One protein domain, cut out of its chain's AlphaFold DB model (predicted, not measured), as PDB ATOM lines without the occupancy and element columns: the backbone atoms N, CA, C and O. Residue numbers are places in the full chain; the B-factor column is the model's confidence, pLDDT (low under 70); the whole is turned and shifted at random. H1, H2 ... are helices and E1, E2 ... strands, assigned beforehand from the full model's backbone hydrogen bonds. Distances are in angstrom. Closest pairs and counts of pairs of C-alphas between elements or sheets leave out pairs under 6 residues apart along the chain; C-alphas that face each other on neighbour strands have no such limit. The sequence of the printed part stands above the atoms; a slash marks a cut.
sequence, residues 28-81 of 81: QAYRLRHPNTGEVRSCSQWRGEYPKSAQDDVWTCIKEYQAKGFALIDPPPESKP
ATOM      1  N   GLN A  28     114.689 173.186 139.628       64.94
ATOM      2  CA  GLN A  28     115.652 173.460 140.696       64.94
ATOM      3  C   GLN A  28     116.114 172.113 141.261       64.94
ATOM      4  O   GLN A  28     115.327 171.388 141.873       64.94
ATOM      5  N   ALA A  29     117.361 171.750 140.974       70.56
ATOM      6  CA  ALA A  29     117.994 170.534 141.452       70.56
ATOM      7  C   ALA A  29     119.152 170.921 142.375       70.56
ATOM      8  O   ALA A  29     120.111 171.545 141.930       70.56
ATOM      9  N   TYR A  30     119.053 170.544 143.644       77.06
ATOM     10  CA  TYR A  30     120.046 170.824 144.677       77.06
ATOM     11  C   TYR A  30     120.961 169.637 144.853       77.06
ATOM     12  O   TYR A  30     120.492 168.524 145.097       77.06
ATOM     13  N   ARG A  31     122.267 169.862 144.768       82.38
ATOM     14  CA  ARG A  31     123.257 168.815 144.990       82.38
ATOM     15  C   ARG A  31     123.768 168.870 146.420       82.38
ATOM     16  O   ARG A  31     124.153 169.924 146.928       82.38
ATOM     17  N   LEU A  32     123.808 167.707 147.054       87.94
ATOM     18  CA  LEU A  32     124.408 167.490 148.359       87.94
ATOM     19  C   LEU A  32     125.576 166.517 148.226       87.94
ATOM     20  O   LEU A  32     125.487 165.541 147.485       87.94
ATOM     21  N   ARG A  33     126.663 166.758 148.958       87.44
ATOM     22  CA  ARG A  33     127.849 165.902 148.994       87.44
ATOM     23  C   ARG A  33     128.135 165.435 150.404       87.44
ATOM     24  O   ARG A  33     128.176 166.237 151.332       87.44
ATOM     25  N   HIS A  34     128.393 164.146 150.557       89.06
ATOM     26  CA  HIS A  34     128.867 163.603 151.816       89.06
ATOM     27  C   HIS A  34     130.376 163.884 151.968       89.06
ATOM     28  O   HIS A  34     131.156 163.485 151.095       89.06
ATOM     29  N   PRO A  35     130.821 164.560 153.041       82.31
ATOM     30  CA  PRO A  35     132.200 165.029 153.175       82.31
ATOM     31  C   PRO A  35     133.209 163.882 153.317       82.31
ATOM     32  O   PRO A  35     134.332 163.998 152.836       82.31
ATOM     33  N   ASN A  36     132.801 162.758 153.913       85.19
ATOM     34  CA  ASN A  36     133.710 161.645 154.209       85.19
ATOM     35  C   ASN A  36     133.807 160.612 153.076       85.19
ATOM     36  O   ASN A  36     134.827 159.950 152.939       85.19
ATOM     37  N   THR A  37     132.750 160.451 152.274       88.12
ATOM     38  CA  THR A  37     132.696 159.440 151.195       88.12
ATOM     39  C   THR A  37     132.779 160.058 149.803       88.12
ATOM     40  O   THR A  37     133.016 159.351 148.830       88.12
ATOM     41  N   GLY A  38     132.568 161.373 149.682       84.56
ATOM     42  CA  GLY A  38     132.513 162.071 148.401       84.56
ATOM     43  C   GLY A  38     131.247 161.791 147.586       84.56
ATOM     44  O   GLY A  38     131.142 162.302 146.474       84.56
ATOM     45  N   GLU A  39     130.297 161.025 148.124       88.25
ATOM     46  CA  GLU A  39     129.037 160.684 147.465       88.25
ATOM     47  C   GLU A  39     128.203 161.939 147.199       88.25
ATOM     48  O   GLU A  39     128.042 162.773 148.088       88.25
ATOM     49  N   VAL A  40     127.665 162.066 145.983       85.31
ATOM     50  CA  VAL A  40     126.830 163.203 145.575       85.31
ATOM     51  C   VAL A  40     125.398 162.734 145.340       85.31
ATOM     52  O   VAL A  40     125.161 161.745 144.649       85.31
ATOM     53  N   ARG A  41     124.438 163.459 145.909       85.56
ATOM     54  CA  ARG A  41     122.997 163.233 145.768       85.56
ATOM     55  C   ARG A  41     122.327 164.500 145.264       85.56
ATOM     56  O   ARG A  41     122.800 165.594 145.543       85.56
ATOM     57  N   SER A  42     121.244 164.351 144.511       83.12
ATOM     58  CA  SER A  42     120.499 165.466 143.924       83.12
ATOM     59  C   SER A  42     119.038 165.425 144.364       83.12
ATOM     60  O   SER A  42     118.381 164.406 144.165       83.12
ATOM     61  N   CYS A  43     118.531 166.528 144.906       84.19
ATOM     62  CA  CYS A  43     117.122 166.735 145.229       84.19
ATOM     63  C   CYS A  43     116.508 167.677 144.193       84.19
ATOM     64  O   CYS A  43     116.907 168.836 144.121       84.19
ATOM     65  N   SER A  44     115.562 167.199 143.386       75.50
ATOM     66  CA  SER A  44     114.910 167.990 142.337       75.50
ATOM     67  C   SER A  44     113.398 167.978 142.482       75.50
ATOM     68  O   SER A  44     112.828 166.989 142.932       75.50
ATOM     69  N   GLN A  45     112.761 169.055 142.034       73.00
ATOM     70  CA  GLN A  45     111.307 169.128 141.900       73.00
ATOM     71  C   GLN A  45     110.829 168.112 140.851       73.00
ATOM     72  O   GLN A  45     111.380 168.070 139.745       73.00
ATOM     73  N   TRP A  46     109.821 167.295 141.165       59.88
ATOM     74  CA  TRP A  46     109.214 166.412 140.170       59.88
ATOM     75  C   TRP A  46     108.340 167.229 139.211       59.88
ATOM     76  O   TRP A  46     107.515 168.048 139.620       59.88
ATOM     77  N   ARG A  47     108.517 167.017 137.900       50.75
ATOM     78  CA  ARG A  47     107.663 167.645 136.880       50.75
ATOM     79  C   ARG A  47     106.230 167.134 137.040       50.75
ATOM     80  O   ARG A  47     105.972 165.966 136.767       50.75
ATOM     81  N   GLY A  48     105.309 168.020 137.412       57.16
ATOM     82  CA  GLY A  48     103.871 167.734 137.485       57.16
ATOM     83  C   GLY A  48     103.225 168.025 138.840       57.16
ATOM     84  O   GLY A  48     102.001 168.027 138.926       57.16
ATOM     85  N   GLU A  49     104.016 168.313 139.873       55.44
ATOM     86  CA  GLU A  49     103.503 168.721 141.183       55.44
ATOM     87  C   GLU A  49     103.280 170.236 141.261       55.44
ATOM     88  O   GLU A  49     103.963 171.028 140.607       55.44
ATOM     89  N   TYR A  50     102.293 170.651 142.062       56.34
ATOM     90  CA  TYR A  50     102.036 172.068 142.319       56.34
ATOM     91  C   TYR A  50     103.308 172.739 142.874       56.34
ATOM     92  O   TYR A  50     104.001 172.152 143.704       56.34
ATOM     93  N   PRO A  51     103.614 173.995 142.500       60.81
ATOM     94  CA  PRO A  51     104.903 174.627 142.808       60.81
ATOM     95  C   PRO A  51     105.214 174.713 144.312       60.81
ATOM     96  O   PRO A  51     106.378 174.719 144.703       60.81
ATOM     97  N   LYS A  52     104.183 174.747 145.166       61.88
ATOM     98  CA  LYS A  52     104.342 174.750 146.625       61.88
ATOM     99  C   LYS A  52     104.726 173.372 147.178       61.88
ATOM    100  O   LYS A  52     105.641 173.304 147.991       61.88
ATOM    101  N   SER A  53     104.078 172.298 146.720       64.75
ATOM    102  CA  SER A  53     104.434 170.934 147.136       64.75
ATOM    103  C   SER A  53     105.812 170.551 146.603       64.75
ATOM    104  O   SER A  53     106.654 170.112 147.371       64.75
ATOM    105  N   ALA A  54     106.107 170.895 145.348       66.62
ATOM    106  CA  ALA A  54     107.397 170.622 144.725       66.62
ATOM    107  C   ALA A  54     108.591 171.231 145.493       66.62
ATOM    108  O   ALA A  54     109.649 170.611 145.604       66.62
ATOM    109  N   GLN A  55     108.442 172.438 146.054       70.25
ATOM    110  CA  GLN A  55     109.471 173.028 146.920       70.25
ATOM    111  C   GLN A  55     109.559 172.335 148.283       70.25
ATOM    112  O   GLN A  55     110.665 172.107 148.777       70.25
ATOM    113  N   ASP A  56     108.423 172.011 148.900       76.00
ATOM    114  CA  ASP A  56     108.388 171.303 150.182       76.00
ATOM    115  C   ASP A  56     109.033 169.907 150.079       76.00
ATOM    116  O   ASP A  56     109.783 169.513 150.976       76.00
ATOM    117  N   ASP A  57     108.849 169.207 148.960       77.69
ATOM    118  CA  ASP A  57     109.451 167.896 148.690       77.69
ATOM    119  C   ASP A  57     110.970 167.989 148.515       77.69
ATOM    120  O   ASP A  57     111.731 167.195 149.077       77.69
ATOM    121  N   VAL A  58     111.444 169.026 147.820       81.00
ATOM    122  CA  VAL A  58     112.877 169.314 147.704       81.00
ATOM    123  C   VAL A  58     113.502 169.615 149.065       81.00
ATOM    124  O   VAL A  58     114.556 169.065 149.390       81.00
ATOM    125  N   TRP A  59     112.856 170.443 149.890       81.69
ATOM    126  CA  TRP A  59     113.331 170.737 151.245       81.69
ATOM    127  C   TRP A  59     113.329 169.503 152.146       81.69
ATOM    128  O   TRP A  59     114.235 169.345 152.967       81.69
ATOM    129  N   THR A  60     112.338 168.628 151.994       84.56
ATOM    130  CA  THR A  60     112.266 167.358 152.725       84.56
ATOM    131  C   THR A  60     113.429 166.451 152.330       84.56
ATOM    132  O   THR A  60     114.184 166.021 153.202       84.56
ATOM    133  N   CYS A  61     113.674 166.279 151.029       85.06
ATOM    134  CA  CYS A  61     114.826 165.544 150.504       85.06
ATOM    135  C   CYS A  61     116.161 166.099 151.035       85.06
ATOM    136  O   CYS A  61     117.008 165.347 151.521       85.06
ATOM    137  N   ILE A  62     116.338 167.425 151.019       86.44
ATOM    138  CA  ILE A  62     117.535 168.085 151.560       86.44
ATOM    139  C   ILE A  62     117.721 167.750 153.043       86.44
ATOM    140  O   ILE A  62     118.813 167.342 153.440       86.44
ATOM    141  N   LYS A  63     116.670 167.898 153.862       86.81
ATOM    142  CA  LYS A  63     116.727 167.619 155.305       86.81
ATOM    143  C   LYS A  63     117.072 166.162 155.592       86.81
ATOM    144  O   LYS A  63     117.873 165.895 156.484       86.81
ATOM    145  N   GLU A  64     116.521 165.224 154.827       88.81
ATOM    146  CA  GLU A  64     116.844 163.803 154.964       88.81
ATOM    147  C   GLU A  64     118.320 163.511 154.682       88.81
ATOM    148  O   GLU A  64     118.961 162.762 155.422       88.81
ATOM    149  N   TYR A  65     118.885 164.098 153.626       87.31
ATOM    150  CA  TYR A  65     120.298 163.912 153.302       87.31
ATOM    151  C   TYR A  65     121.221 164.660 154.270       87.31
ATOM    152  O   TYR A  65     122.265 164.125 154.640       87.31
ATOM    153  N   GLN A  66     120.823 165.831 154.766       87.31
ATOM    154  CA  GLN A  66     121.538 166.520 155.842       87.31
ATOM    155  C   GLN A  66     121.563 165.697 157.134       87.31
ATOM    156  O   GLN A  66     122.618 165.575 157.754       87.31
ATOM    157  N   ALA A  67     120.452 165.049 157.503       88.31
ATOM    158  CA  ALA A  67     120.404 164.130 158.644       88.31
ATOM    159  C   ALA A  67     121.328 162.909 158.464       88.31
ATOM    160  O   ALA A  67     121.825 162.357 159.443       88.31
ATOM    161  N   LYS A  68     121.604 162.515 157.214       86.38
ATOM    162  CA  LYS A  68     122.573 161.466 156.848       86.38
ATOM    163  C   LYS A  68     124.016 161.978 156.736       86.38
ATOM    164  O   LYS A  68     124.894 161.210 156.359       86.38
ATOM    165  N   GLY A  69     124.274 163.253 157.038       87.38
ATOM    166  CA  GLY A  69     125.611 163.852 157.026       87.38
ATOM    167  C   GLY A  69     126.044 164.460 155.689       87.38
ATOM    168  O   GLY A  69     127.222 164.768 155.519       87.38
ATOM    169  N   PHE A  70     125.139 164.635 154.722       90.00
ATOM    170  CA  PHE A  70     125.455 165.327 153.469       90.00
ATOM    171  C   PHE A  70     125.395 166.851 153.651       90.00
ATOM    172  O   PHE A  70     124.505 167.378 154.316       90.00
ATOM    173  N   ALA A  71     126.307 167.576 153.007       85.69
ATOM    174  CA  ALA A  71     126.333 169.036 152.971       85.69
ATOM    175  C   ALA A  71     125.866 169.551 151.604       85.69
ATOM    176  O   ALA A  71     126.214 168.969 150.576       85.69
ATOM    177  N   LEU A  72     125.096 170.643 151.574       83.75
ATOM    178  CA  LEU A  72     124.731 171.305 150.316       83.75
ATOM    179  C   LEU A  72     125.982 171.852 149.618       83.75
ATOM    180  O   LEU A  72     126.834 172.469 150.253       83.75
ATOM    181  N   ILE A  73     126.069 171.603 148.313       80.25
ATOM    182  CA  ILE A  73     127.126 172.124 147.436       80.25
ATOM    183  C   ILE A  73     126.635 173.387 146.730       80.25
ATOM    184  O   ILE A  73     127.375 174.358 146.604       80.25
ATOM    185  N   ASP A  74     125.386 173.351 146.265       68.19
ATOM    186  CA  ASP A  74     124.742 174.475 145.596       68.19
ATOM    187  C   ASP A  74     124.174 175.450 146.641       68.19
ATOM    188  O   ASP A  74     123.742 175.007 147.714       68.19
ATOM    189  N   PRO A  75     124.157 176.771 146.368       59.22
ATOM    190  CA  PRO A  75     123.500 177.722 147.253       59.22
ATOM    191  C   PRO A  75     122.033 177.302 147.457       59.22
ATOM    192  O   PRO A  75     121.383 176.871 146.497       59.22
ATOM    193  N   PRO A  76     121.511 177.372 148.698       56.84
ATOM    194  CA  PRO A  76     120.122 177.015 148.971       56.84
ATOM    195  C   PRO A  76     119.178 177.849 148.088       56.84
ATOM    196  O   PRO A  76     119.565 178.945 147.669       56.84
ATOM    197  N   PRO A  77     117.945 177.366 147.809       56.12
ATOM    198  CA  PRO A  77     116.934 178.219 147.191       56.12
ATOM    199  C   PRO A  77     116.876 179.490 148.020       56.12
ATOM    200  O   PRO A  77     116.831 179.385 149.248       56.12
ATOM    201  N   GLU A  78     116.921 180.655 147.382       56.59
ATOM    202  CA  GLU A  78     116.708 181.919 148.068       56.59
ATOM    203  C   GLU A  78     115.459 181.799 148.950       56.59
ATOM    204  O   GLU A  78     114.338 181.766 148.461       56.59
ATOM    205  N   SER A  79     115.717 181.683 150.253       49.47
ATOM    206  CA  SER A  79     114.809 181.848 151.382       49.47
ATOM    207  C   SER A  79     113.489 181.066 151.312       49.47
ATOM    208  O   SER A  79     112.534 181.476 150.656       49.47
ATOM    209  N   LYS A  80     113.342 180.026 152.144       47.84
ATOM    210  CA  LYS A  80     112.019 179.831 152.759       47.84
ATOM    211  C   LYS A  80     111.879 180.914 153.850       47.84
ATOM    212  O   LYS A  80     112.851 181.073 154.591       47.84
ATOM    213  N   PRO A  81     110.776 181.689 153.903       52.66
ATOM    214  CA  PRO A  81     110.535 182.670 154.966       52.66
ATOM    215  C   PRO A  81     110.541 182.038 156.362       52.66
ATOM    216  O   PRO A  81     110.235 180.825 156.466       52.66
TER     217      PRO A  81
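What this domain is: This is residues 28 to 81 of the 81 residues of an uncharacterized protein of Elstera litoralis (UniProt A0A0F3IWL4). A two-stranded hairpin, E1 and E2, has one long helix, H1, packed along it, and a last stretch without named elements, residues 68 to 81, pairs briefly with E1 at residues 71 to 72. The printed part has 54 residues, 27 of them in named elements, with two named strands and one named helix in the order E1, E2, H1 along the chain; the sheet, order E1 - E2, is antiparallel and the class mixed, helices and strands. The whole is compact, radius of gyration of the C-alphas 11.3 A, but elongated, spanning 35 by 23 by 17 A.

Where its parts are: E1, residues 29 to 33, begins at C-alpha 29 (117.994, 170.534, 141.452); E2 is residues 40 to 44; each measures 13.2 A. H1, residues 51 to 67, measures 24.5 A and ends at C-alpha 67 (120.404, 164.130, 158.644).

How they stand to each other: E1 and E2 form the hairpin, their directions at 157 degrees, with N 30 and O 43 2.8 A apart. The closest C-alphas of E2 and H1, Cys 43 and Val 58, are 5.5 A apart; those of E1 and H1, Leu 32 and Tyr 65, 7.4 A. In H1 every O i to N i+4 pair is within hydrogen-bond range. Residues 32 to 33 of E1 pair antiparallel with residues 71 to 72.

The domain as a whole: The C-alphas farthest apart, Asn 36 and Tyr 50, are 35.4 A apart. The printed part has no cut; both links are short. Confidence is under 70 at residues 28, 46 to 54 and 74 to 81.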